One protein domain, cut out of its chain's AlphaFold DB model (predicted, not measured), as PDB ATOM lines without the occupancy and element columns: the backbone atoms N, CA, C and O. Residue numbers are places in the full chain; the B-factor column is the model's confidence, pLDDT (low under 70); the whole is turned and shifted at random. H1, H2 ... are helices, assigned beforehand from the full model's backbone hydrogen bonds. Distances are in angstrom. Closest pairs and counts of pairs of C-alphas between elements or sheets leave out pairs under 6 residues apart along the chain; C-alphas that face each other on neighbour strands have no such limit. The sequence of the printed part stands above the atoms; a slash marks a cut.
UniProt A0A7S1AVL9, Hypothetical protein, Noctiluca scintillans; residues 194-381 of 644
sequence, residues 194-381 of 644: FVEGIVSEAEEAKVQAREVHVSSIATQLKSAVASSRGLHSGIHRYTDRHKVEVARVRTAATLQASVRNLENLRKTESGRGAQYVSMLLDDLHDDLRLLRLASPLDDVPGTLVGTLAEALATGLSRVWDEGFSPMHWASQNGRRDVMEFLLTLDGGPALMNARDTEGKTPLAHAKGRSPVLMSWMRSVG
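Overview. This is residues 194 to 381 of the 644 residues of the protein "Hypothetical protein" of Noctiluca scintillans (UniProt A0A7S1AVL9). Three long helices, H1, H3 and H4, form an up-and-down bundle that makes the longest axis, and a lobe of short helices, H6 to H10, lies along one side of it. H7 packs on H1 and makes a hairpin with H6, H5 crosses H1 near its last residues, and residues 352 to 361 loop out on the side of the lobe away from the bundle. The printed part has 188 residues with ten named helices, H1 to H10 in order, and no named strand; its class is all helix. It is compact, with a radius of gyration of the C-alphas of 17.6 A, and flat, spanning 54 by 42 by 22 A.

Arrangement. H1, residues 194 to 226, is the hub, touching five other helices. H2, residues 231 to 236, touches residues 220 to 226 of H1 at a steep tilt of 46 degrees, opposite ways; the closest C-alphas, of Ala 224 and Gly 234, are 4.0 A apart. H3, residues 241 to 268, touches H1 at a shallow tilt of 23 degrees, opposite ways, closest at the C-alphas of Ala 202 and Ser 258, 5.3 A. H4, residues 272 to 291, forms a helical hairpin with H3 at 21 degrees, closest at the C-alphas of Arg 266 and Ala 274, 5.7 A. H5, residues 302 to 314, touches residues 221 to 225 of H1, about perpendicular at 89 degrees, closest at the C-alphas of Leu 221 and Ala 309, 5.4 A. H6, residues 326 to 333, and H7, residues 336 to 343, form a helical hairpin at 12 degrees, closest at the C-alphas of Ala 330 and Met 339, 6.1 A. H7 touches residues 210 to 218 of H1 at a steep tilt of 66 degrees, closest at the C-alphas of Val 214 and Phe 341, 5.1 A. H8, residues 348 to 351, only just touches H7, with 3 pairs of C-alphas within 8 A, and only at the corner; the closest are those of Leu 342 and Gly 348, 5.2 A. H9, residues 362 to 366, touches H6 at the C-alphas of His 328 and Pro 362, the closest at 4.4 A. H10, residues 371 to 379, touches H9, closest at the C-alphas of Ala 366 and Met 374, 6.3 A. H10 only just touches H4, with 3 pairs of C-alphas within 8 A, closest at Asp 283 and Val 372, 6.4 A. Every O i to N i+4 pair is within hydrogen-bond range in H1, H4, H6, H7, H9 and H10; H2 has 1 of 2, H3 22 of 24 and H5 8 of 9, and H8 is too short for such a pair.

Along the chain. H1 begins with C-alpha 194 at (-57.426, 408.626, -37.058) and ends 48.6 A away with C-alpha 226 at (-79.763, 449.939, -24.705). H3 is 41.0 A long, H4 29.0 A and H5 18.3 A. H10 ends with C-alpha 379 at (-81.099, 419.751, -42.641).

Size, cuts and confidence. The two C-alphas farthest apart, of Ser 228 and Ser 270, are 56.8 A apart. The printed part has no cut, and the link from H5 to H6, 11 residues, is long. The mean pLDDT of the printed part is 82.7; 13 residues are under 70, among them 228 to 230, 317 to 319 and 357 to 359.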
ATOM      1  N   PHE A 194     -58.263 407.420 -37.009       72.31
ATOM      2  CA  PHE A 194     -57.426 408.626 -37.058       72.31
ATOM      3  C   PHE A 194     -58.097 409.796 -37.801       72.31
ATOM      4  O   PHE A 194     -57.990 410.950 -37.386       72.31
ATOM      5  N   VAL A 195     -58.779 409.498 -38.905       76.81
ATOM      6  CA  VAL A 195     -59.504 410.466 -39.741       76.81
ATOM      7  C   VAL A 195     -60.755 410.956 -39.003       76.81
ATOM      8  O   VAL A 195     -61.040 412.151 -39.031       76.81
ATOM      9  N   GLU A 196     -61.447 410.065 -38.284       79.25
ATOM     10  CA  GLU A 196     -62.580 410.409 -37.415       79.25
ATOM     11  C   GLU A 196     -62.183 411.395 -36.315       79.25
ATOM     12  O   GLU A 196     -62.910 412.356 -36.084       79.25
ATOM     13  N   GLY A 197     -61.009 411.227 -35.696       82.88
ATOM     14  CA  GLY A 197     -60.512 412.169 -34.689       82.88
ATOM     15  C   GLY A 197     -60.353 413.595 -35.230       82.88
ATOM     16  O   GLY A 197     -60.851 414.542 -34.630       82.88
ATOM     17  N   ILE A 198     -59.725 413.754 -36.401       83.81
ATOM     18  CA  ILE A 198     -59.520 415.077 -37.025       83.81
ATOM     19  C   ILE A 198     -60.855 415.702 -37.455       83.81
ATOM     20  O   ILE A 198     -61.051 416.911 -37.327       83.81
ATOM     21  N   VAL A 199     -61.770 414.888 -37.981       85.00
ATOM     22  CA  VAL A 199     -63.112 415.336 -38.366       85.00
ATOM     23  C   VAL A 199     -63.921 415.767 -37.138       85.00
ATOM     24  O   VAL A 199     -64.539 416.827 -37.184       85.00
ATOM     25  N   SER A 200     -63.856 415.018 -36.035       86.44
ATOM     26  CA  SER A 200     -64.520 415.364 -34.771       86.44
ATOM     27  C   SER A 200     -64.002 416.686 -34.207       86.44
ATOM     28  O   SER A 200     -64.797 417.567 -33.894       86.44
ATOM     29  N   GLU A 201     -62.679 416.886 -34.167       88.44
ATOM     30  CA  GLU A 201     -62.076 418.160 -33.737       88.44
ATOM     31  C   GLU A 201     -62.559 419.346 -34.593       88.44
ATOM     32  O   GLU A 201     -62.749 420.464 -34.103       88.44
ATOM     33  N   ALA A 202     -62.760 419.125 -35.894       87.94
ATOM     34  CA  ALA A 202     -63.269 420.148 -36.794       87.94
ATOM     35  C   ALA A 202     -64.770 420.421 -36.607       87.94
ATOM     36  O   ALA A 202     -65.186 421.577 -36.679       87.94
ATOM     37  N   GLU A 203     -65.576 419.391 -36.350       87.38
ATOM     38  CA  GLU A 203     -67.002 419.521 -36.020       87.38
ATOM     39  C   GLU A 203     -67.200 420.274 -34.696       87.38
ATOM     40  O   GLU A 203     -68.004 421.206 -34.643       87.38
ATOM     41  N   GLU A 204     -66.405 419.962 -33.670       88.88
ATOM     42  CA  GLU A 204     -66.392 420.679 -32.388       88.88
ATOM     43  C   GLU A 204     -66.024 422.158 -32.561       88.88
ATOM     44  O   GLU A 204     -66.703 423.043 -32.031       88.88
ATOM     45  N   ALA A 205     -64.987 422.453 -33.353       88.44
ATOM     46  CA  ALA A 205     -64.613 423.830 -33.673       88.44
ATOM     47  C   ALA A 205     -65.748 424.579 -34.394       88.44
ATOM     48  O   ALA A 205     -65.947 425.773 -34.162       88.44
ATOM     49  N   LYS A 206     -66.524 423.875 -35.225       87.56
ATOM     50  CA  LYS A 206     -67.719 424.408 -35.891       87.56
ATOM     51  C   LYS A 206     -68.808 424.769 -34.884       87.56
ATOM     52  O   LYS A 206     -69.357 425.864 -34.957       87.56
ATOM     53  N   VAL A 207     -69.095 423.896 -33.918       88.44
ATOM     54  CA  VAL A 207     -70.078 424.172 -32.853       88.44
ATOM     55  C   VAL A 207     -69.676 425.408 -32.044       88.44
ATOM     56  O   VAL A 207     -70.495 426.307 -31.852       88.44
ATOM     57  N   GLN A 208     -68.400 425.511 -31.659       88.56
ATOM     58  CA  GLN A 208     -67.877 426.688 -30.953       88.56
ATOM     59  C   GLN A 208     -68.009 427.971 -31.783       88.56
ATOM     60  O   GLN A 208     -68.342 429.030 -31.249       88.56
ATOM     61  N   ALA A 209     -67.758 427.897 -33.092       90.25
ATOM     62  CA  ALA A 209     -67.908 429.041 -33.982       90.25
ATOM     63  C   ALA A 209     -69.358 429.534 -34.032       90.25
ATOM     64  O   ALA A 209     -69.590 430.732 -33.871       90.25
ATOM     65  N   ARG A 210     -70.329 428.621 -34.171       89.19
ATOM     66  CA  ARG A 210     -71.769 428.944 -34.155       89.19
ATOM     67  C   ARG A 210     -72.177 429.662 -32.871       89.19
ATOM     68  O   ARG A 210     -72.809 430.715 -32.924       89.19
ATOM     69  N   GLU A 211     -71.760 429.144 -31.717       89.69
ATOM     70  CA  GLU A 211     -72.053 429.765 -30.422       89.69
ATOM     71  C   GLU A 211     -71.473 431.186 -30.330       89.69
ATOM     72  O   GLU A 211     -72.152 432.127 -29.898       89.69
ATOM     73  N   VAL A 212     -70.239 431.381 -30.803       90.62
ATOM     74  CA  VAL A 212     -69.621 432.711 -30.851       90.62
ATOM     75  C   VAL A 212     -70.334 433.633 -31.838       90.62
ATOM     76  O   VAL A 212     -70.523 434.805 -31.515       90.62
ATOM     77  N   HIS A 213     -70.785 433.151 -32.997       89.44
ATOM     78  CA  HIS A 213     -71.575 433.947 -33.941       89.44
ATOM     79  C   HIS A 213     -72.875 434.455 -33.311       89.44
ATOM     80  O   HIS A 213     -73.116 435.667 -33.287       89.44
ATOM     81  N   VAL A 214     -73.670 433.546 -32.740       90.56
ATOM     82  CA  VAL A 214     -74.967 433.863 -32.126       90.56
ATOM     83  C   VAL A 214     -74.792 434.796 -30.927       90.56
ATOM     84  O   VAL A 214     -75.459 435.830 -30.847       90.56
ATOM     85  N   SER A 215     -73.857 434.496 -30.021       90.19
ATOM     86  CA  SER A 215     -73.595 435.337 -28.843       90.19
ATOM     87  C   SER A 215     -73.040 436.718 -29.213       90.19
ATOM     88  O   SER A 215     -73.434 437.723 -28.611       90.19
ATOM     89  N   SER A 216     -72.189 436.812 -30.240       90.00
ATOM     90  CA  SER A 216     -71.669 438.093 -30.735       90.00
ATOM     91  C   SER A 216     -72.780 438.967 -31.321       90.00
ATOM     92  O   SER A 216     -72.842 440.157 -31.019       90.00
ATOM     93  N   ILE A 217     -73.684 438.393 -32.121       89.56
ATOM     94  CA  ILE A 217     -74.831 439.124 -32.682       89.56
ATOM     95  C   ILE A 217     -75.784 439.560 -31.560       89.56
ATOM     96  O   ILE A 217     -76.162 440.731 -31.488       89.56
ATOM     97  N   ALA A 218     -76.119 438.656 -30.636       87.94
ATOM     98  CA  ALA A 218     -77.032 438.941 -29.533       87.94
ATOM     99  C   ALA A 218     -76.514 440.060 -28.613       87.94
ATOM    100  O   ALA A 218     -77.267 440.960 -28.244       87.94
ATOM    101  N   THR A 219     -75.230 440.029 -28.246       87.69
ATOM    102  CA  THR A 219     -74.610 441.063 -27.394       87.69
ATOM    103  C   THR A 219     -74.592 442.425 -28.082       87.69
ATOM    104  O   THR A 219     -74.947 443.430 -27.459       87.69
ATOM    105  N   GLN A 220     -74.271 442.464 -29.377       87.25
ATOM    106  CA  GLN A 220     -74.319 443.697 -30.159       87.25
ATOM    107  C   GLN A 220     -75.728 444.272 -30.248       87.25
ATOM    108  O   GLN A 220     -75.916 445.458 -29.978       87.25
ATOM    109  N   LEU A 221     -76.733 443.452 -30.551       86.50
ATOM    110  CA  LEU A 221     -78.112 443.923 -30.637       86.50
ATOM    111  C   LEU A 221     -78.646 444.404 -29.282       86.50
ATOM    112  O   LEU A 221     -79.236 445.479 -29.218       86.50
ATOM    113  N   LYS A 222     -78.372 443.685 -28.183       85.56
ATOM    114  CA  LYS A 222     -78.750 444.120 -26.822       85.56
ATOM    115  C   LYS A 222     -78.157 445.486 -26.479       85.56
ATOM    116  O   LYS A 222     -78.853 446.361 -25.968       85.56
ATOM    117  N   SER A 223     -76.885 445.693 -26.811       84.00
ATOM    118  CA  SER A 223     -76.232 446.987 -26.609       84.00
ATOM    119  C   SER A 223     -76.784 448.088 -27.522       84.00
ATOM    120  O   SER A 223     -76.861 449.245 -27.113       84.00
ATOM    121  N   ALA A 224     -77.216 447.735 -28.738       82.81
ATOM    122  CA  ALA A 224     -77.832 448.663 -29.676       82.81
ATOM    123  C   ALA A 224     -79.209 449.134 -29.191       82.81
ATOM    124  O   ALA A 224     -79.493 450.325 -29.297       82.81
ATOM    125  N   VAL A 225     -80.011 448.240 -28.600       81.81
ATOM    126  CA  VAL A 225     -81.297 448.576 -27.958       81.81
ATOM    127  C   VAL A 225     -81.089 449.456 -26.722       81.81
ATOM    128  O   VAL A 225     -81.820 450.420 -26.522       81.81
ATOM    129  N   ALA A 226     -80.071 449.163 -25.908       79.25
ATOM    130  CA  ALA A 226     -79.763 449.939 -24.705       79.25
ATOM    131  C   ALA A 226     -79.127 451.316 -25.000       79.25
ATOM    132  O   ALA A 226     -79.066 452.180 -24.122       79.25
ATOM    133  N   SER A 227     -78.624 451.540 -26.218       78.88
ATOM    134  CA  SER A 227     -77.924 452.773 -26.577       78.88
ATOM    135  C   SER A 227     -78.893 453.920 -26.859       78.88
ATOM    136  O   SER A 227     -79.604 453.943 -27.862       78.88
ATOM    137  N   SER A 228     -78.816 454.971 -26.043       62.47
ATOM    138  CA  SER A 228     -79.545 456.231 -26.251       62.47
ATOM    139  C   SER A 228     -79.054 457.054 -27.451       62.47
ATOM    140  O   SER A 228     -79.695 458.027 -27.842       62.47
ATOM    141  N   ARG A 229     -77.913 456.685 -28.053       65.56
ATOM    142  CA  ARG A 229     -77.272 457.409 -29.170       65.56
ATOM    143  C   ARG A 229     -77.684 456.888 -30.553       65.56
ATOM    144  O   ARG A 229     -77.123 457.313 -31.562       65.56
ATOM    145  N   GLY A 230     -78.655 455.976 -30.602       69.81
ATOM    146  CA  GLY A 230     -79.173 455.373 -31.826       69.81
ATOM    147  C   GLY A 230     -78.467 454.071 -32.210       69.81
ATOM    148  O   GLY A 230     -77.310 453.828 -31.846       69.81
ATOM    149  N   LEU A 231     -79.179 453.256 -32.989       72.94
ATOM    150  CA  LEU A 231     -78.866 451.853 -33.265       72.94
ATOM    151  C   LEU A 231     -77.453 451.639 -33.835       72.94
ATOM    152  O   LEU A 231     -76.686 450.827 -33.325       72.94
ATOM    153  N   HIS A 232     -77.068 452.435 -34.838       70.88
ATOM    154  CA  HIS A 232     -75.763 452.330 -35.499       70.88
ATOM    155  C   HIS A 232     -74.589 452.596 -34.543       70.88
ATOM    156  O   HIS A 232     -73.563 451.922 -34.593       70.88
ATOM    157  N   SER A 233     -74.746 453.542 -33.611       72.06
ATOM    158  CA  SER A 233     -73.695 453.855 -32.638       72.06
ATOM    159  C   SER A 233     -73.505 452.746 -31.598       72.06
ATOM    160  O   SER A 233     -72.371 452.493 -31.193       72.06
ATOM    161  N   GLY A 234     -74.593 452.070 -31.203       70.44
ATOM    162  CA  GLY A 234     -74.563 450.985 -30.222       70.44
ATOM    163  C   GLY A 234     -73.916 449.709 -30.762       70.44
ATOM    164  O   GLY A 234     -73.146 449.081 -30.046       70.44
ATOM    165  N   ILE A 235     -74.102 449.397 -32.051       76.12
ATOM    166  CA  ILE A 235     -73.461 448.236 -32.703       76.12
ATOM    167  C   ILE A 235     -71.926 448.341 -32.669       76.12
ATOM    168  O   ILE A 235     -71.235 447.348 -32.455       76.12
ATOM    169  N   HIS A 236     -71.367 449.543 -32.864       73.94
ATOM    170  CA  HIS A 236     -69.912 449.741 -32.911       73.94
ATOM    171  C   HIS A 236     -69.282 450.103 -31.558       73.94
ATOM    172  O   HIS A 236     -68.063 449.967 -31.386       73.94
ATOM    173  N   ARG A 237     -70.074 450.602 -30.601       71.56
ATOM    174  CA  ARG A 237     -69.600 451.067 -29.290       71.56
ATOM    175  C   ARG A 237     -70.448 450.454 -28.182       71.56
ATOM    176  O   ARG A 237     -71.391 451.075 -27.702       71.56
ATOM    177  N   TYR A 238     -70.056 449.258 -27.757       77.88
ATOM    178  CA  TYR A 238     -70.677 448.528 -26.658       77.88
ATOM    179  C   TYR A 238     -69.650 448.116 -25.601       77.88
ATOM    180  O   TYR A 238     -68.460 447.977 -25.894       77.88
ATOM    181  N   THR A 239     -70.116 447.961 -24.362       72.50
ATOM    182  CA  THR A 239     -69.292 447.755 -23.157       72.50
ATOM    183  C   THR A 239     -68.406 446.517 -23.254       72.50
ATOM    184  O   THR A 239     -67.223 446.575 -22.933       72.50
ATOM    185  N   ASP A 240     -68.946 445.418 -23.779       79.44
ATOM    186  CA  ASP A 240     -68.251 444.130 -23.869       79.44
ATOM    187  C   ASP A 240     -67.553 443.895 -25.217       79.44
ATOM    188  O   ASP A 240     -67.202 442.761 -25.553       79.44
ATOM    189  N   ARG A 241     -67.298 444.956 -25.997       84.25
ATOM    190  CA  ARG A 241     -66.663 444.849 -27.321       84.25
ATOM    191  C   ARG A 241     -65.350 444.085 -27.297       84.25
ATOM    192  O   ARG A 241     -65.147 443.204 -28.129       84.25
ATOM    193  N   HIS A 242     -64.497 444.364 -26.317       85.75
ATOM    194  CA  HIS A 242     -63.227 443.663 -26.182       85.75
ATOM    195  C   HIS A 242     -63.419 442.156 -25.947       85.75
ATOM    196  O   HIS A 242     -62.753 441.354 -26.592       85.75
ATOM    197  N   LYS A 243     -64.371 441.756 -25.092       86.31
ATOM    198  CA  LYS A 243     -64.651 440.337 -24.810       86.31
ATOM    199  C   LYS A 243     -65.150 439.607 -26.058       86.31
ATOM    200  O   LYS A 243     -64.665 438.520 -26.364       86.31
ATOM    201  N   VAL A 244     -66.072 440.225 -26.799       86.56
ATOM    202  CA  VAL A 244     -66.619 439.664 -28.044       86.56
ATOM    203  C   VAL A 244     -65.538 439.545 -29.121       86.56
ATOM    204  O   VAL A 244     -65.403 438.493 -29.742       86.56
ATOM    205  N   GLU A 245     -64.721 440.581 -29.325       86.94
ATOM    206  CA  GLU A 245     -63.621 440.532 -30.296       86.94
ATOM    207  C   GLU A 245     -62.569 439.476 -29.920       86.94
ATOM    208  O   GLU A 245     -62.136 438.713 -30.785       86.94
ATOM    209  N   VAL A 246     -62.207 439.356 -28.637       90.00
ATOM    210  CA  VAL A 246     -61.277 438.319 -28.157       90.00
ATOM    211  C   VAL A 246     -61.837 436.915 -28.402       90.00
ATOM    212  O   VAL A 246     -61.107 436.050 -28.893       90.00
ATOM    213  N   ALA A 247     -63.123 436.683 -28.127       88.56
ATOM    214  CA  ALA A 247     -63.775 435.400 -28.389       88.56
ATOM    215  C   ALA A 247     -63.779 435.047 -29.889       88.56
ATOM    216  O   ALA A 247     -63.432 433.921 -30.257       88.56
ATOM    217  N   ARG A 248     -64.083 436.016 -30.765       91.19
ATOM    218  CA  ARG A 248     -64.055 435.843 -32.232       91.19
ATOM    219  C   ARG A 248     -62.652 435.555 -32.760       91.19
ATOM    220  O   ARG A 248     -62.477 434.664 -33.585       91.19
ATOM    221  N   VAL A 249     -61.633 436.264 -32.274       91.12
ATOM    222  CA  VAL A 249     -60.239 436.034 -32.692       91.12
ATOM    223  C   VAL A 249     -59.744 434.666 -32.220       91.12
ATOM    224  O   VAL A 249     -59.096 433.948 -32.986       91.12
ATOM    225  N   ARG A 250     -60.071 434.272 -30.982       92.31
ATOM    226  CA  ARG A 250     -59.689 432.965 -30.430       92.31
ATOM    227  C   ARG A 250     -60.322 431.816 -31.216       92.31
ATOM    228  O   ARG A 250     -59.608 430.887 -31.584       92.31
ATOM    229  N   THR A 251     -61.617 431.899 -31.511       91.94
ATOM    230  CA  THR A 251     -62.325 430.887 -32.317       91.94
ATOM    231  C   THR A 251     -61.877 430.871 -33.774       91.94
ATOM    232  O   THR A 251     -61.706 429.804 -34.357       91.94
ATOM    233  N   ALA A 252     -61.574 432.027 -34.367       92.19
ATOM    234  CA  ALA A 252     -60.994 432.068 -35.707       92.19
ATOM    235  C   ALA A 252     -59.621 431.371 -35.761       92.19
ATOM    236  O   ALA A 252     -59.292 430.724 -36.756       92.19
ATOM    237  N   ALA A 253     -58.816 431.469 -34.699       92.75
ATOM    238  CA  ALA A 253     -57.528 430.786 -34.620       92.75
ATOM    239  C   ALA A 253     -57.679 429.259 -34.494       92.75
ATOM    240  O   ALA A 253     -56.936 428.529 -35.157       92.75
ATOM    241  N   THR A 254     -58.637 428.773 -33.692       92.75
ATOM    242  CA  THR A 254     -58.912 427.330 -33.562       92.75
ATOM    243  C   THR A 254     -59.450 426.754 -34.868       92.75
ATOM    244  O   THR A 254     -58.884 425.787 -35.376       92.75
ATOM    245  N   LEU A 255     -60.433 427.410 -35.491       92.38
ATOM    246  CA  LEU A 255     -60.947 427.030 -36.810       92.38
ATOM    247  C   LEU A 255     -59.850 427.001 -37.875       92.38
ATOM    248  O   LEU A 255     -59.780 426.067 -38.671       92.38
ATOM    249  N   GLN A 256     -58.953 427.990 -37.888       93.88
ATOM    250  CA  GLN A 256     -57.855 428.018 -38.851       93.88
ATOM    251  C   GLN A 256     -56.881 426.847 -38.652       93.88
ATOM    252  O   GLN A 256     -56.307 426.362 -39.630       93.88
ATOM    253  N   ALA A 257     -56.681 426.382 -37.417       92.44
ATOM    254  CA  ALA A 257     -55.904 425.174 -37.153       92.44
ATOM    255  C   ALA A 257     -56.624 423.923 -37.687       92.44
ATOM    256  O   ALA A 257     -56.003 423.138 -38.408       92.44
ATOM    257  N   SER A 258     -57.929 423.788 -37.431       91.94
ATOM    258  CA  SER A 258     -58.743 422.670 -37.931       91.94
ATOM    259  C   SER A 258     -58.794 422.626 -39.462       91.94
ATOM    260  O   SER A 258     -58.623 421.560 -40.052       91.94
ATOM    261  N   VAL A 259     -58.909 423.780 -40.129       93.19
ATOM    262  CA  VAL A 259     -58.845 423.879 -41.599       93.19
ATOM    263  C   VAL A 259     -57.508 423.370 -42.132       93.19
ATOM    264  O   VAL A 259     -57.496 422.554 -43.047       93.19
ATOM    265  N   ARG A 260     -56.376 423.764 -41.534       92.56
ATOM    266  CA  ARG A 260     -55.054 423.260 -41.957       92.56
ATOM    267  C   ARG A 260     -54.937 421.743 -41.795       92.56
ATOM    268  O   ARG A 260     -54.349 421.080 -42.651       92.56
ATOM    269  N   ASN A 261     -55.484 421.189 -40.713       90.06
ATOM    270  CA  ASN A 261     -55.483 419.744 -40.481       90.06
ATOM    271  C   ASN A 261     -56.313 419.013 -41.548       90.06
ATOM    272  O   ASN A 261     -55.831 418.050 -42.147       90.06
ATOM    273  N   LEU A 262     -57.510 419.516 -41.855       88.62
ATOM    274  CA  LEU A 262     -58.384 418.954 -42.885       88.62
ATOM    275  C   LEU A 262     -57.837 419.132 -44.309       88.62
ATOM    276  O   LEU A 262     -57.998 418.242 -45.139       88.62
ATOM    277  N   GLU A 263     -57.140 420.227 -44.614       91.25
ATOM    278  CA  GLU A 263     -56.453 420.405 -45.901       91.25
ATOM    279  C   GLU A 263     -55.339 419.373 -46.106       91.25
ATOM    280  O   GLU A 263     -55.117 418.908 -47.227       91.25
ATOM    281  N   ASN A 264     -54.636 418.997 -45.035       88.62
ATOM    282  CA  ASN A 264     -53.648 417.922 -45.086       88.62
ATOM    283  C   ASN A 264     -54.323 416.558 -45.269       88.62
ATOM    284  O   ASN A 264     -53.872 415.772 -46.099       88.62
ATOM    285  N   LEU A 265     -55.437 416.324 -44.573       85.81
ATOM    286  CA  LEU A 265     -56.255 415.113 -44.691       85.81
ATOM    287  C   LEU A 265     -56.837 414.939 -46.100       85.81
ATOM    288  O   LEU A 265     -56.826 413.851 -46.668       85.81
ATOM    289  N   ARG A 266     -57.278 416.036 -46.722       86.25
ATOM    290  CA  ARG A 266     -57.785 416.050 -48.101       86.25
ATOM    291  C   ARG A 266     -56.739 415.583 -49.116       86.25
ATOM    292  O   ARG A 266     -57.111 415.051 -50.156       86.25
ATOM    293  N   LYS A 267     -55.445 415.793 -48.847       86.12
ATOM    294  CA  LYS A 267     -54.355 415.330 -49.727       86.12
ATOM    295  C   LYS A 267     -54.104 413.829 -49.604       86.12
ATOM    296  O   LYS A 267     -53.565 413.245 -50.539       86.12
ATOM    297  N   THR A 268     -54.432 413.230 -48.461       83.31
ATOM    298  CA  THR A 268     -54.181 411.810 -48.182       83.31
ATOM    299  C   THR A 268     -55.387 410.928 -48.491       83.31
ATOM    300  O   THR A 268     -55.209 409.783 -48.894       83.31
ATOM    301  N   GLU A 269     -56.600 411.453 -48.329       77.50
ATOM    302  CA  GLU A 269     -57.850 410.712 -48.509       77.50
ATOM    303  C   GLU A 269     -58.347 410.709 -49.963       77.50
ATOM    304  O   GLU A 269     -58.169 411.667 -50.718       77.50
ATOM    305  N   SER A 270     -59.033 409.632 -50.356       76.00
ATOM    306  CA  SER A 270     -59.667 409.502 -51.676       76.00
ATOM    307  C   SER A 270     -61.080 408.913 -51.570       76.00
ATOM    308  O   SER A 270     -61.435 408.263 -50.591       76.00
ATOM    309  N   GLY A 271     -61.933 409.170 -52.567       74.88
ATOM    310  CA  GLY A 271     -63.310 408.656 -52.595       74.88
ATOM    311  C   GLY A 271     -64.314 409.485 -51.780       74.88
ATOM    312  O   GLY A 271     -64.254 410.714 -51.771       74.88
ATOM    313  N   ARG A 272     -65.281 408.819 -51.128       67.44
ATOM    314  CA  ARG A 272     -66.399 409.478 -50.410       67.44
ATOM    315  C   ARG A 272     -65.941 410.284 -49.188       67.44
ATOM    316  O   ARG A 272     -66.507 411.339 -48.920       67.44
ATOM    317  N   GLY A 273     -64.889 409.841 -48.494       71.88
ATOM    318  CA  GLY A 273     -64.299 410.585 -47.375       71.88
ATOM    319  C   GLY A 273     -63.725 411.936 -47.806       71.88
ATOM    320  O   GLY A 273     -63.974 412.948 -47.161       71.88
ATOM    321  N   ALA A 274     -63.063 411.993 -48.965       77.38
ATOM    322  CA  ALA A 274     -62.537 413.244 -49.513       77.38
ATOM    323  C   ALA A 274     -63.647 414.240 -49.904       77.38
ATOM    324  O   ALA A 274     -63.466 415.446 -49.753       77.38
ATOM    325  N   GLN A 275     -64.804 413.751 -50.372       78.12
ATOM    326  CA  GLN A 275     -65.975 414.596 -50.651       78.12
ATOM    327  C   GLN A 275     -66.549 415.196 -49.365       78.12
ATOM    328  O   GLN A 275     -66.818 416.395 -49.325       78.12
ATOM    329  N   TYR A 276     -66.672 414.385 -48.309       80.44
ATOM    330  CA  TYR A 276     -67.110 414.851 -46.994       80.44
ATOM    331  C   TYR A 276     -66.162 415.909 -46.421       80.44
ATOM    332  O   TYR A 276     -66.603 416.993 -46.048       80.44
ATOM    333  N   VAL A 277     -64.851 415.640 -46.441       84.75
ATOM    334  CA  VAL A 277     -63.822 416.591 -45.993       84.75
ATOM    335  C   VAL A 277     -63.851 417.875 -46.824       84.75
ATOM    336  O   VAL A 277     -63.678 418.951 -46.268       84.75
ATOM    337  N   SER A 278     -64.097 417.798 -48.138       85.25
ATOM    338  CA  SER A 278     -64.224 418.994 -48.979       85.25
ATOM    339  C   SER A 278     -65.433 419.841 -48.592       85.25
ATOM    340  O   SER A 278     -65.290 421.048 -48.459       85.25
ATOM    341  N   MET A 279     -66.594 419.219 -48.374       81.94
ATOM    342  CA  MET A 279     -67.797 419.926 -47.927       81.94
ATOM    343  C   MET A 279     -67.577 420.560 -46.547       81.94
ATOM    344  O   MET A 279     -67.867 421.734 -46.358       81.94
ATOM    345  N   LEU A 280     -66.987 419.816 -45.605       84.88
ATOM    346  CA  LEU A 280     -66.662 420.329 -44.274       84.88
ATOM    347  C   LEU A 280     -65.646 421.480 -44.328       84.88
ATOM    348  O   LEU A 280     -65.766 422.439 -43.573       84.88
ATOM    349  N   LEU A 281     -64.655 421.407 -45.219       89.31
ATOM    350  CA  LEU A 281     -63.727 422.509 -45.458       89.31
ATOM    351  C   LEU A 281     -64.462 423.744 -45.975       89.31
ATOM    352  O   LEU A 281     -64.178 424.832 -45.484       89.31
ATOM    353  N   ASP A 282     -65.379 423.599 -46.929       86.44
ATOM    354  CA  ASP A 282     -66.149 424.725 -47.464       86.44
ATOM    355  C   ASP A 282     -66.982 425.400 -46.349       86.44
ATOM    356  O   ASP A 282     -66.900 426.620 -46.199       86.44
ATOM    357  N   ASP A 283     -67.656 424.623 -45.485       84.56
ATOM    358  CA  ASP A 283     -68.347 425.138 -44.285       84.56
ATOM    359  C   ASP A 283     -67.409 425.958 -43.380       84.56
ATOM    360  O   ASP A 283     -67.733 427.074 -42.974       84.56
ATOM    361  N   LEU A 284     -66.235 425.409 -43.050       88.69
ATOM    362  CA  LEU A 284     -65.290 426.049 -42.128       88.69
ATOM    363  C   LEU A 284     -64.674 427.322 -42.718       88.69
ATOM    364  O   LEU A 284     -64.355 428.257 -41.982       88.69
ATOM    365  N   HIS A 285     -64.482 427.369 -44.039       89.81
ATOM    366  CA  HIS A 285     -64.032 428.577 -44.725       89.81
ATOM    367  C   HIS A 285     -65.095 429.680 -44.680       89.81
ATOM    368  O   HIS A 285     -64.731 430.847 -44.486       89.81
ATOM    369  N   ASP A 286     -66.375 429.325 -44.814       86.25
ATOM    370  CA  ASP A 286     -67.491 430.262 -44.667       86.25
ATOM    371  C   ASP A 286     -67.558 430.817 -43.227       86.25
ATOM    372  O   ASP A 286     -67.573 432.039 -43.046       86.25
ATOM    373  N   ASP A 287     -67.461 429.966 -42.199       87.94
ATOM    374  CA  ASP A 287     -67.447 430.400 -40.788       87.94
ATOM    375  C   ASP A 287     -66.220 431.287 -40.474       87.94
ATOM    376  O   ASP A 287     -66.329 432.356 -39.860       87.94
ATOM    377  N   LEU A 288     -65.031 430.923 -40.977       90.44
ATOM    378  CA  LEU A 288     -63.821 431.748 -40.855       90.44
ATOM    379  C   LEU A 288     -63.969 433.118 -41.519       90.44
ATOM    380  O   LEU A 288     -63.446 434.113 -41.006       90.44
ATOM    381  N   ARG A 289     -64.646 433.185 -42.670       88.69
ATOM    382  CA  ARG A 289     -64.926 434.449 -43.353       88.69
ATOM    383  C   ARG A 289     -65.817 435.339 -42.487       88.69
ATOM    384  O   ARG A 289     -65.511 436.524 -42.356       88.69
ATOM    385  N   LEU A 290     -66.858 434.779 -41.870       86.81
ATOM    386  CA  LEU A 290     -67.784 435.508 -40.995       86.81
ATOM    387  C   LEU A 290     -67.107 435.983 -39.693       86.81
ATOM    388  O   LEU A 290     -67.312 437.118 -39.249       86.81
ATOM    389  N   LEU A 291     -66.234 435.170 -39.086       87.19
ATOM    390  CA  LEU A 291     -65.502 435.563 -37.871       87.19
ATOM    391  C   LEU A 291     -64.477 436.676 -38.116       87.19
ATOM    392  O   LEU A 291     -64.182 437.439 -37.198       87.19
ATOM    393  N   ARG A 292     -63.954 436.797 -39.341       86.25
ATOM    394  CA  ARG A 292     -62.962 437.820 -39.714       86.25
ATOM    395  C   ARG A 292     -63.554 439.190 -40.046       86.25
ATOM    396  O   ARG A 292     -62.786 440.135 -40.212       86.25
ATOM    397  N   LEU A 293     -64.879 439.321 -40.140       83.12
ATOM    398  CA  LEU A 293     -65.532 440.618 -40.353       83.12
ATOM    399  C   LEU A 293     -65.216 441.589 -39.204       83.12
ATOM    400  O   LEU A 293     -65.163 441.175 -38.043       83.12
ATOM    401  N   ALA A 294     -65.059 442.884 -39.506       77.38
ATOM    402  CA  ALA A 294     -64.743 443.909 -38.503       77.38
ATOM    403  C   ALA A 294     -65.796 443.964 -37.381       77.38
ATOM    404  O   ALA A 294     -65.456 444.099 -36.207       77.38
ATOM    405  N   SER A 295     -67.065 443.760 -37.737       80.44
ATOM    406  CA  SER A 295     -68.181 443.559 -36.815       80.44
ATOM    407  C   SER A 295     -69.086 442.429 -37.339       80.44
ATOM    408  O   SER A 295     -69.245 442.317 -38.554       80.44
ATOM    409  N   PRO A 296     -69.699 441.595 -36.477       80.25
ATOM    410  CA  PRO A 296     -70.741 440.639 -36.850       80.25
ATOM    411  C   PRO A 296     -71.851 441.253 -37.712       80.25
ATOM    412  O   PRO A 296     -72.283 440.632 -38.675       80.25
ATOM    413  N   LEU A 297     -72.291 442.480 -37.421       83.06
ATOM    414  CA  LEU A 297     -73.397 443.133 -38.136       83.06
ATOM    415  C   LEU A 297     -72.961 444.201 -39.156       83.06
ATOM    416  O   LEU A 297     -73.795 444.991 -39.581       83.06
ATOM    417  N   ASP A 298     -71.685 444.242 -39.558       78.94
ATOM    418  CA  ASP A 298     -71.152 445.324 -40.413       78.94
ATOM    419  C   ASP A 298     -71.838 445.398 -41.790       78.94
ATOM    420  O   ASP A 298     -72.217 446.470 -42.252       78.94
ATOM    421  N   ASP A 299     -72.071 444.240 -42.416       81.69
ATOM    422  CA  ASP A 299     -72.705 444.154 -43.742       81.69
ATOM    423  C   ASP A 299     -74.246 444.187 -43.686       81.69
ATOM    424  O   ASP A 299     -74.912 444.086 -44.719       81.69
ATOM    425  N   VAL A 300     -74.832 444.243 -42.485       83.88
ATOM    426  CA  VAL A 300     -76.285 444.139 -42.294       83.88
ATOM    427  C   VAL A 300     -76.909 445.533 -42.420       83.88
ATOM    428  O   VAL A 300     -76.491 446.455 -41.716       83.88
ATOM    429  N   PRO A 301     -77.927 445.732 -43.281       83.81
ATOM    430  CA  PRO A 301     -78.550 447.039 -43.442       83.81
ATOM    431  C   PRO A 301     -79.181 447.500 -42.126       83.81
ATOM    432  O   PRO A 301     -79.833 446.724 -41.429       83.81
ATOM    433  N   GLY A 302     -79.025 448.785 -41.794       79.75
ATOM    434  CA  GLY A 302     -79.484 449.335 -40.512       79.75
ATOM    435  C   GLY A 302     -80.985 449.162 -40.251       79.75
ATOM    436  O   GLY A 302     -81.389 449.035 -39.098       79.75
ATOM    437  N   THR A 303     -81.804 449.087 -41.308       83.19
ATOM    438  CA  THR A 303     -83.234 448.749 -41.223       83.19
ATOM    439  C   THR A 303     -83.445 447.345 -40.663       83.19
ATOM    440  O   THR A 303     -84.197 447.169 -39.708       83.19
ATOM    441  N   LEU A 304     -82.719 446.358 -41.192       85.00
ATOM    442  CA  LEU A 304     -82.760 444.977 -40.724       85.00
ATOM    443  C   LEU A 304     -82.216 444.868 -39.299       85.00
ATOM    444  O   LEU A 304     -82.827 444.196 -38.472       85.00
ATOM    445  N   VAL A 305     -81.137 445.584 -38.970       85.44
ATOM    446  CA  VAL A 305     -80.636 445.615 -37.588       85.44
ATOM    447  C   VAL A 305     -81.698 446.154 -36.625       85.44
ATOM    448  O   VAL A 305     -81.848 445.617 -35.532       85.44
ATOM    449  N   GLY A 306     -82.479 447.157 -37.046       82.00
ATOM    450  CA  GLY A 306     -83.614 447.670 -36.274       82.00
ATOM    451  C   GLY A 306     -84.664 446.593 -36.036       82.00
ATOM    452  O   GLY A 306     -85.034 446.337 -34.896       82.00
ATOM    453  N   THR A 307     -85.062 445.882 -37.093       83.31
ATOM    454  CA  THR A 307     -86.043 444.792 -36.965       83.31
ATOM    455  C   THR A 307     -85.546 443.628 -36.105       83.31
ATOM    456  O   THR A 307     -86.332 443.054 -35.362       83.31
ATOM    457  N   LEU A 308     -84.252 443.290 -36.150       85.12
ATOM    458  CA  LEU A 308     -83.661 442.246 -35.303       85.12
ATOM    459  C   LEU A 308     -83.591 442.682 -33.833       85.12
ATOM    460  O   LEU A 308     -83.824 441.876 -32.934       85.12
ATOM    461  N   ALA A 309     -83.289 443.957 -33.592       83.44
ATOM    462  CA  ALA A 309     -83.274 444.556 -32.265       83.44
ATOM    463  C   ALA A 309     -84.682 444.612 -31.643       83.44
ATOM    464  O   ALA A 309     -84.843 444.292 -30.467       83.44
ATOM    465  N   GLU A 310     -85.703 444.951 -32.433       79.81
ATOM    466  CA  GLU A 310     -87.112 444.884 -32.024       79.81
ATOM    467  C   GLU A 310     -87.556 443.435 -31.773       79.81
ATOM    468  O   GLU A 310     -88.143 443.140 -30.732       79.81
ATOM    469  N   ALA A 311     -87.209 442.510 -32.674       81.00
ATOM    470  CA  ALA A 311     -87.562 441.095 -32.557       81.00
ATOM    471  C   ALA A 311     -86.987 440.431 -31.294       81.00
ATOM    472  O   ALA A 311     -87.611 439.524 -30.750       81.00
ATOM    473  N   LEU A 312     -85.845 440.901 -30.784       79.25
ATOM    474  CA  LEU A 312     -85.307 440.467 -29.489       79.25
ATOM    475  C   LEU A 312     -86.182 440.864 -28.293       79.25
ATOM    476  O   LEU A 312     -86.137 440.191 -27.267       79.25
ATOM    477  N   ALA A 313     -86.928 441.965 -28.396       75.00
ATOM    478  CA  ALA A 313     -87.767 442.476 -27.316       75.00
ATOM    479  C   ALA A 313     -89.210 441.956 -27.396       75.00
ATOM    480  O   ALA A 313     -89.821 441.696 -26.361       75.00
ATOM    481  N   THR A 314     -89.761 441.818 -28.606       74.25
ATOM    482  CA  THR A 314     -91.187 441.508 -28.822       74.25
ATOM    483  C   THR A 314     -91.453 440.170 -29.516       74.25
ATOM    484  O   THR A 314     -92.613 439.793 -29.657       74.25
ATOM    485  N   GLY A 315     -90.416 439.460 -29.969       69.12
ATOM    486  CA  GLY A 315     -90.547 438.271 -30.819       69.12
ATOM    487  C   GLY A 315     -90.835 438.603 -32.293       69.12
ATOM    488  O   GLY A 315     -91.174 439.738 -32.648       69.12
ATOM    489  N   LEU A 316     -90.696 437.606 -33.178       71.06
ATOM    490  CA  LEU A 316     -90.909 437.736 -34.630       71.06
ATOM    491  C   LEU A 316     -92.408 437.629 -34.986       71.06
ATOM    492  O   LEU A 316     -92.835 436.690 -35.649       71.06
ATOM    493  N   SER A 317     -93.224 438.588 -34.541       60.19
ATOM    494  CA  SER A 317     -94.675 438.644 -34.824       60.19
ATOM    495  C   SER A 317     -95.045 439.878 -35.660       60.19
ATOM    496  O   SER A 317     -95.938 440.652 -35.321       60.19
ATOM    497  N   ARG A 318     -94.305 440.128 -36.745       67.75
ATOM    498  CA  ARG A 318     -94.541 441.275 -37.634       67.75
ATOM    499  C   ARG A 318     -94.703 440.812 -39.075       67.75
ATOM    500  O   ARG A 318     -94.027 439.891 -39.508       67.75
ATOM    501  N   VAL A 319     -95.578 441.486 -39.820       65.69
ATOM    502  CA  VAL A 319     -95.689 441.328 -41.275       65.69
ATOM    503  C   VAL A 319     -94.567 442.130 -41.938       65.69
ATOM    504  O   VAL A 319     -94.405 443.318 -41.650       65.69
ATOM    505  N   TRP A 320     -93.773 441.477 -42.787       75.12
ATOM    506  CA  TRP A 320     -92.668 442.107 -43.513       75.12
ATOM    507  C   TRP A 320     -93.151 442.740 -44.815       75.12
ATOM    508  O   TRP A 320     -94.042 442.200 -45.475       75.12
ATOM    509  N   ASP A 321     -92.536 443.862 -45.188       66.19
ATOM    510  CA  ASP A 321     -92.782 444.507 -46.476       66.19
ATOM    511  C   ASP A 321     -92.508 443.489 -47.594       66.19
ATOM    512  O   ASP A 321     -91.496 442.788 -47.575       66.19
ATOM    513  N   GLU A 322     -93.462 443.339 -48.515       65.12
ATOM    514  CA  GLU A 322     -93.408 442.352 -49.606       65.12
ATOM    515  C   GLU A 322     -93.263 440.883 -49.149       65.12
ATOM    516  O   GLU A 322     -92.865 440.023 -49.936       65.12
ATOM    517  N   GLY A 323     -93.568 440.569 -47.884       74.00
ATOM    518  CA  GLY A 323     -93.322 439.243 -47.305       74.00
ATOM    519  C   GLY A 323     -91.831 438.900 -47.165       74.00
ATOM    520  O   GLY A 323     -91.483 437.771 -46.810       74.00
ATOM    521  N   PHE A 324     -90.935 439.861 -47.418       81.94
ATOM    522  CA  PHE A 324     -89.495 439.642 -47.445       81.94
ATOM    523  C   PHE A 324     -88.918 439.623 -46.025       81.94
ATOM    524  O   PHE A 324     -88.499 440.635 -45.458       81.94
ATOM    525  N   SER A 325     -88.930 438.439 -45.417       87.00
ATOM    526  CA  SER A 325     -88.471 438.257 -44.038       87.00
ATOM    527  C   SER A 325     -86.938 438.368 -43.884       87.00
ATOM    528  O   SER A 325     -86.191 438.120 -44.837       87.00
ATOM    529  N   PRO A 326     -86.427 438.638 -42.664       88.81
ATOM    530  CA  PRO A 326     -85.005 438.568 -42.320       88.81
ATOM    531  C   PRO A 326     -84.323 437.272 -42.769       88.81
ATOM    532  O   PRO A 326     -83.147 437.279 -43.129       88.81
ATOM    533  N   MET A 327     -85.078 436.168 -42.793       89.25
ATOM    534  CA  MET A 327     -84.611 434.871 -43.270       89.25
ATOM    535  C   MET A 327     -84.286 434.894 -44.770       89.25
ATOM    536  O   MET A 327     -83.253 434.362 -45.163       89.25
ATOM    537  N   HIS A 328     -85.097 435.569 -45.598       88.06
ATOM    538  CA  HIS A 328     -84.835 435.739 -47.034       88.06
ATOM    539  C   HIS A 328     -83.561 436.552 -47.283       88.06
ATOM    540  O   HIS A 328     -82.711 436.139 -48.076       88.06
ATOM    541  N   TRP A 329     -83.383 437.666 -46.560       90.19
ATOM    542  CA  TRP A 329     -82.162 438.474 -46.654       90.19
ATOM    543  C   TRP A 329     -80.919 437.662 -46.270       90.19
ATOM    544  O   TRP A 329     -79.898 437.704 -46.965       90.19
ATOM    545  N   ALA A 330     -81.006 436.901 -45.175       90.44
ATOM    546  CA  ALA A 330     -79.901 436.082 -44.699       90.44
ATOM    547  C   ALA A 330     -79.541 434.975 -45.708       90.44
ATOM    548  O   ALA A 330     -78.358 434.787 -46.007       90.44
ATOM    549  N   SER A 331     -80.540 434.332 -46.324       90.12
ATOM    550  CA  SER A 331     -80.341 433.357 -47.405       90.12
ATOM    551  C   SER A 331     -79.652 433.949 -48.624       90.12
ATOM    552  O   SER A 331     -78.684 433.381 -49.132       90.12
ATOM    553  N   GLN A 332     -80.142 435.099 -49.094       88.75
ATOM    554  CA  GLN A 332     -79.650 435.755 -50.304       88.75
ATOM    555  C   GLN A 332     -78.175 436.154 -50.165       88.75
ATOM    556  O   GLN A 332     -77.385 436.020 -51.103       88.75
ATOM    557  N   ASN A 333     -77.780 436.610 -48.972       87.44
ATOM    558  CA  ASN A 333     -76.415 437.059 -48.702       87.44
ATOM    559  C   ASN A 333     -75.475 435.933 -48.252       87.44
ATOM    560  O   ASN A 333     -74.250 436.095 -48.315       87.44
ATOM    561  N   GLY A 334     -76.019 434.777 -47.875       87.62
ATOM    562  CA  GLY A 334     -75.269 433.656 -47.314       87.62
ATOM    563  C   GLY A 334     -74.827 433.888 -45.870       87.62
ATOM    564  O   GLY A 334     -73.749 433.458 -45.470       87.62
ATOM    565  N   ARG A 335     -75.637 434.614 -45.097       88.62
ATOM    566  CA  ARG A 335     -75.364 434.985 -43.704       88.62
ATOM    567  C   ARG A 335     -75.911 433.934 -42.747       88.62
ATOM    568  O   ARG A 335     -76.889 434.180 -42.047       88.62
ATOM    569  N   ARG A 336     -75.281 432.753 -42.747       87.75
ATOM    570  CA  ARG A 336     -75.631 431.618 -41.872       87.75
ATOM    571  C   ARG A 336     -75.706 432.021 -40.397       87.75
ATOM    572  O   ARG A 336     -76.626 431.617 -39.704       87.75
ATOM    573  N   ASP A 337     -74.782 432.862 -39.952       89.06
ATOM    574  CA  ASP A 337     -74.731 433.426 -38.602       89.06
ATOM    575  C   ASP A 337     -76.022 434.160 -38.205       89.06
ATOM    576  O   ASP A 337     -76.553 433.958 -37.114       89.06
ATOM    577  N   VAL A 338     -76.571 434.971 -39.113       89.38
ATOM    578  CA  VAL A 338     -77.857 435.656 -38.905       89.38
ATOM    579  C   VAL A 338     -79.016 434.658 -38.920       89.38
ATOM    580  O   VAL A 338     -79.974 434.829 -38.173       89.38
ATOM    581  N   MET A 339     -78.932 433.599 -39.729       90.38
ATOM    582  CA  MET A 339     -79.957 432.552 -39.776       90.38
ATOM    583  C   MET A 339     -80.018 431.753 -38.478       90.38
ATOM    584  O   MET A 339     -81.097 431.561 -37.927       90.38
ATOM    585  N   GLU A 340     -78.863 431.328 -37.975       89.50
ATOM    586  CA  GLU A 340     -78.737 430.635 -36.694       89.50
ATOM    587  C   GLU A 340     -79.228 431.519 -35.549       89.50
ATOM    588  O   GLU A 340     -79.987 431.050 -34.706       89.50
ATOM    589  N   PHE A 341     -78.895 432.812 -35.567       90.19
ATOM    590  CA  PHE A 341     -79.438 433.767 -34.606       90.19
ATOM    591  C   PHE A 341     -80.968 433.885 -34.699       90.19
ATOM    592  O   PHE A 341     -81.647 433.807 -33.678       90.19
ATOM    593  N   LEU A 342     -81.539 434.017 -35.900       89.12
ATOM    594  CA  LEU A 342     -82.993 434.092 -36.093       89.12
ATOM    595  C   LEU A 342     -83.718 432.844 -35.578       89.12
ATOM    596  O   LEU A 342     -84.798 432.971 -35.011       89.12
ATOM    597  N   LEU A 343     -83.124 431.660 -35.730       88.69
ATOM    598  CA  LEU A 343     -83.677 430.404 -35.214       88.69
ATOM    599  C   LEU A 343     -83.700 430.337 -33.682       88.69
ATOM    600  O   LEU A 343     -84.494 429.581 -33.132       88.69
ATOM    601  N   THR A 344     -82.873 431.132 -32.992       87.25
ATOM    602  CA  THR A 344     -82.937 431.250 -31.524       87.25
ATOM    603  C   THR A 344     -84.103 432.107 -31.031       87.25
ATOM    604  O   THR A 344     -84.411 432.073 -29.842       87.25
ATOM    605  N   LEU A 345     -84.740 432.881 -31.914       84.56
ATOM    606  CA  LEU A 345     -85.852 433.760 -31.563       84.56
ATOM    607  C   LEU A 345     -87.197 433.028 -31.652       84.56
ATOM    608  O   LEU A 345     -87.413 432.179 -32.521       84.56
ATOM    609  N   ASP A 346     -88.142 433.436 -30.806       76.88
ATOM    610  CA  ASP A 346     -89.517 432.942 -30.845       76.88
ATOM    611  C   ASP A 346     -90.172 433.277 -32.197       76.88
ATOM    612  O   ASP A 346     -90.227 434.439 -32.615       76.88
ATOM    613  N   GLY A 347     -90.656 432.247 -32.899       73.94
ATOM    614  CA  GLY A 347     -91.204 432.359 -34.259       73.94
ATOM    615  C   GLY A 347     -90.164 432.260 -35.386       73.94
ATOM    616  O   GLY A 347     -90.539 432.231 -36.557       73.94
ATOM    617  N   GLY A 348     -88.874 432.137 -35.059       80.00
ATOM    618  CA  GLY A 348     -87.781 431.953 -36.019       80.00
ATOM    619  C   GLY A 348     -87.941 430.748 -36.956       80.00
ATOM    620  O   GLY A 348     -87.822 430.925 -38.171       80.00
ATOM    621  N   PRO A 349     -88.267 429.539 -36.453       80.50
ATOM    622  CA  PRO A 349     -88.421 428.350 -37.296       80.50
ATOM    623  C   PRO A 349     -89.497 428.486 -38.380       80.50
ATOM    624  O   PRO A 349     -89.314 427.995 -39.493       80.50
ATOM    625  N   ALA A 350     -90.588 429.209 -38.100       78.62
ATOM    626  CA  ALA A 350     -91.650 429.452 -39.078       78.62
ATOM    627  C   ALA A 350     -91.152 430.276 -40.279       78.62
ATOM    628  O   ALA A 350     -91.631 430.100 -41.401       78.62
ATOM    629  N   LEU A 351     -90.140 431.131 -40.081       82.00
ATOM    630  CA  LEU A 351     -89.577 431.944 -41.156       82.00
ATOM    631  C   LEU A 351     -88.752 431.155 -42.159       82.00
ATOM    632  O   LEU A 351     -88.582 431.636 -43.279       82.00
ATOM    633  N   MET A 352     -88.271 429.964 -41.797       82.81
ATOM    634  CA  MET A 352     -87.470 429.120 -42.687       82.81
ATOM    635  C   MET A 352     -88.231 428.750 -43.970       82.81
ATOM    636  O   MET A 352     -87.629 428.637 -45.037       82.81
ATOM    637  N   ASN A 353     -89.558 428.637 -43.864       80.75
ATOM    638  CA  ASN A 353     -90.467 428.297 -44.958       80.75
ATOM    639  C   ASN A 353     -91.440 429.440 -45.304       80.75
ATOM    640  O   ASN A 353     -92.407 429.223 -46.038       80.75
ATOM    641  N   ALA A 354     -91.188 430.657 -44.800       78.94
ATOM    642  CA  ALA A 354     -91.953 431.838 -45.194       78.94
ATOM    643  C   ALA A 354     -91.818 432.087 -46.704       78.94
ATOM    644  O   ALA A 354     -90.841 431.671 -47.320       78.94
ATOM    645  N   ARG A 355     -92.799 432.757 -47.306       75.81
ATOM    646  CA  ARG A 355     -92.785 433.095 -48.733       75.81
ATOM    647  C   ARG A 355     -92.850 434.603 -48.903       75.81
ATOM    648  O   ARG A 355     -93.606 435.265 -48.192       75.81
ATOM    649  N   ASP A 356     -92.063 435.118 -49.837       75.94
ATOM    650  CA  ASP A 356     -92.178 436.503 -50.283       75.94
ATOM    651  C   ASP A 356     -93.366 436.692 -51.247       75.94
ATOM    652  O   ASP A 356     -94.064 435.748 -51.628       75.94
ATOM    653  N   THR A 357     -93.606 437.936 -51.659       68.06
ATOM    654  CA  THR A 357     -94.603 438.299 -52.682       68.06
ATOM    655  C   THR A 357     -94.297 437.756 -54.072       68.06
ATOM    656  O   THR A 357     -95.140 437.902 -54.948       68.06
ATOM    657  N   GLU A 358     -93.141 437.130 -54.300       66.75
ATOM    658  CA  GLU A 358     -92.829 436.370 -55.514       66.75
ATOM    659  C   GLU A 358     -93.036 434.858 -55.311       66.75
ATOM    660  O   GLU A 358     -92.836 434.076 -56.244       66.75
ATOM    661  N   GLY A 359     -93.431 434.436 -54.104       66.31
ATOM    662  CA  GLY A 359     -93.657 433.041 -53.748       66.31
ATOM    663  C   GLY A 359     -92.397 432.239 -53.451       66.31
ATOM    664  O   GLY A 359     -92.449 431.017 -53.273       66.31
ATOM    665  N   LYS A 360     -91.242 432.899 -53.421       77.62
ATOM    666  CA  LYS A 360     -89.950 432.264 -53.187       77.62
ATOM    667  C   LYS A 360     -89.770 432.049 -51.693       77.62
ATOM    668  O   LYS A 360     -90.004 432.946 -50.895       77.62
ATOM    669  N   THR A 361     -89.315 430.856 -51.327       84.06
ATOM    670  CA  THR A 361     -88.866 430.567 -49.962       84.06
ATOM    671  C   THR A 361     -87.437 431.078 -49.745       84.06
ATOM    672  O   THR A 361     -86.693 431.261 -50.718       84.06
ATOM    673  N   PRO A 362     -86.974 431.236 -48.490       85.56
ATOM    674  CA  PRO A 362     -85.584 431.553 -48.193       85.56
ATOM    675  C   PRO A 362     -84.610 430.587 -48.878       85.56
ATOM    676  O   PRO A 362     -83.564 431.013 -49.363       85.56
ATOM    677  N   LEU A 363     -84.960 429.301 -48.984       85.69
ATOM    678  CA  LEU A 363     -84.154 428.302 -49.690       85.69
ATOM    679  C   LEU A 363     -84.038 428.607 -51.198       85.69
ATOM    680  O   LEU A 363     -82.976 428.427 -51.792       85.69
ATOM    681  N   ALA A 364     -85.089 429.141 -51.826       83.44
ATOM    682  CA  ALA A 364     -85.042 429.553 -53.228       83.44
ATOM    683  C   ALA A 364     -84.092 430.743 -53.467       83.44
ATOM    684  O   ALA A 364     -83.444 430.785 -54.514       83.44
ATOM    685  N   HIS A 365     -83.959 431.662 -52.504       83.94
ATOM    686  CA  HIS A 365     -83.006 432.786 -52.561       83.94
ATOM    687  C   HIS A 365     -81.555 432.371 -52.301       83.94
ATOM    688  O   HIS A 365     -80.634 433.006 -52.811       83.94
ATOM    689  N   ALA A 366     -81.329 431.276 -51.572       84.12
ATOM    690  CA  ALA A 366     -79.995 430.698 -51.398       84.12
ATOM    691  C   ALA A 366     -79.489 429.963 -52.664       84.12
ATOM    692  O   ALA A 366     -78.294 429.650 -52.781       84.12
ATOM    693  N   LYS A 367     -80.365 429.707 -53.650       78.50
ATOM    694  CA  LYS A 367     -80.024 428.986 -54.883       78.50
ATOM    695  C   LYS A 367     -79.014 429.776 -55.721       78.50
ATOM    696  O   LYS A 367     -79.306 430.845 -56.239       78.50
ATOM    697  N   GLY A 368     -77.823 429.202 -55.896       72.19
ATOM    698  CA  GLY A 368     -76.712 429.827 -56.625       72.19
ATOM    699  C   GLY A 368     -75.745 430.620 -55.744       72.19
ATOM    700  O   GLY A 368     -74.728 431.084 -56.255       72.19
ATOM    701  N   ARG A 369     -76.014 430.738 -54.433       78.88
ATOM    702  CA  ARG A 369     -75.110 431.398 -53.482       78.88
ATOM    703  C   ARG A 369     -74.070 430.439 -52.916       78.88
ATOM    704  O   ARG A 369     -72.881 430.640 -53.130       78.88
ATOM    705  N   SER A 370     -74.521 429.409 -52.202       76.12
ATOM    706  CA  SER A 370     -73.647 428.392 -51.616       76.12
ATOM    707  C   SER A 370     -74.378 427.044 -51.545       76.12
ATOM    708  O   SER A 370     -75.463 426.970 -50.960       76.12
ATOM    709  N   PRO A 371     -73.831 425.965 -52.140       79.62
ATOM    710  CA  PRO A 371     -74.420 424.629 -52.035       79.62
ATOM    711  C   PRO A 371     -74.356 424.093 -50.598       79.62
ATOM    712  O   PRO A 371     -75.252 423.364 -50.176       79.62
ATOM    713  N   VAL A 372     -73.333 424.504 -49.844       79.88
ATOM    714  CA  VAL A 372     -73.167 424.217 -48.418       79.88
ATOM    715  C   VAL A 372     -74.340 424.781 -47.625       79.88
ATOM    716  O   VAL A 372     -75.024 424.033 -46.925       79.88
ATOM    717  N   LEU A 373     -74.640 426.069 -47.817       83.88
ATOM    718  CA  LEU A 373     -75.746 426.732 -47.132       83.88
ATOM    719  C   LEU A 373     -77.084 426.055 -47.431       83.88
ATOM    720  O   LEU A 373     -77.837 425.758 -46.513       83.88
ATOM    721  N   MET A 374     -77.349 425.742 -48.701       82.81
ATOM    722  CA  MET A 374     -78.553 425.007 -49.112       82.81
ATOM    723  C   MET A 374     -78.661 423.650 -48.406       82.81
ATOM    724  O   MET A 374     -79.745 423.247 -47.986       82.81
ATOM    725  N   SER A 375     -77.541 422.929 -48.291       80.12
ATOM    726  CA  SER A 375     -77.514 421.618 -47.642       80.12
ATOM    727  C   SER A 375     -77.789 421.707 -46.140       80.12
ATOM    728  O   SER A 375     -78.473 420.831 -45.614       80.12
ATOM    729  N   TRP A 376     -77.322 422.775 -45.491       84.38
ATOM    730  CA  TRP A 376     -77.599 423.071 -44.088       84.38
ATOM    731  C   TRP A 376     -79.047 423.522 -43.873       84.38
ATOM    732  O   TRP A 376     -79.732 423.006 -43.002       84.38
ATOM    733  N   MET A 377     -79.574 424.424 -44.704       85.19
ATOM    734  CA  MET A 377     -80.970 424.861 -44.589       85.19
ATOM    735  C   MET A 377     -81.937 423.676 -44.707       85.19
ATOM    736  O   MET A 377     -82.885 423.568 -43.934       85.19
ATOM    737  N   ARG A 378     -81.669 422.744 -45.632       82.50
ATOM    738  CA  ARG A 378     -82.455 421.509 -45.765       82.50
ATOM    739  C   ARG A 378     -82.362 420.613 -44.536       82.50
ATOM    740  O   ARG A 378     -83.364 420.001 -44.192       82.50
ATOM    741  N   SER A 379     -81.206 420.541 -43.872       77.12
ATOM    742  CA  SER A 379     -81.099 419.751 -42.641       77.12
ATOM    743  C   SER A 379     -81.850 420.366 -41.466       77.12
ATOM    744  O   SER A 379     -82.377 419.638 -40.634       77.12
ATOM    745  N   VAL A 380     -81.997 421.690 -41.453       79.38
ATOM    746  CA  VAL A 380     -82.827 422.415 -40.479       79.38
ATOM    747  C   VAL A 380     -84.334 422.300 -40.787       79.38
ATOM    748  O   VAL A 380     -85.164 422.699 -39.975       79.38
ATOM    749  N   GLY A 381     -84.718 421.720 -41.931       73.62
ATOM    750  CA  GLY A 381     -86.122 421.531 -42.322       73.62
ATOM    751  C   GLY A 381     -86.658 422.570 -43.313       73.62
ATOM    752  O   GLY A 381     -87.874 422.717 -43.451       73.62
TER     753      GLY A 381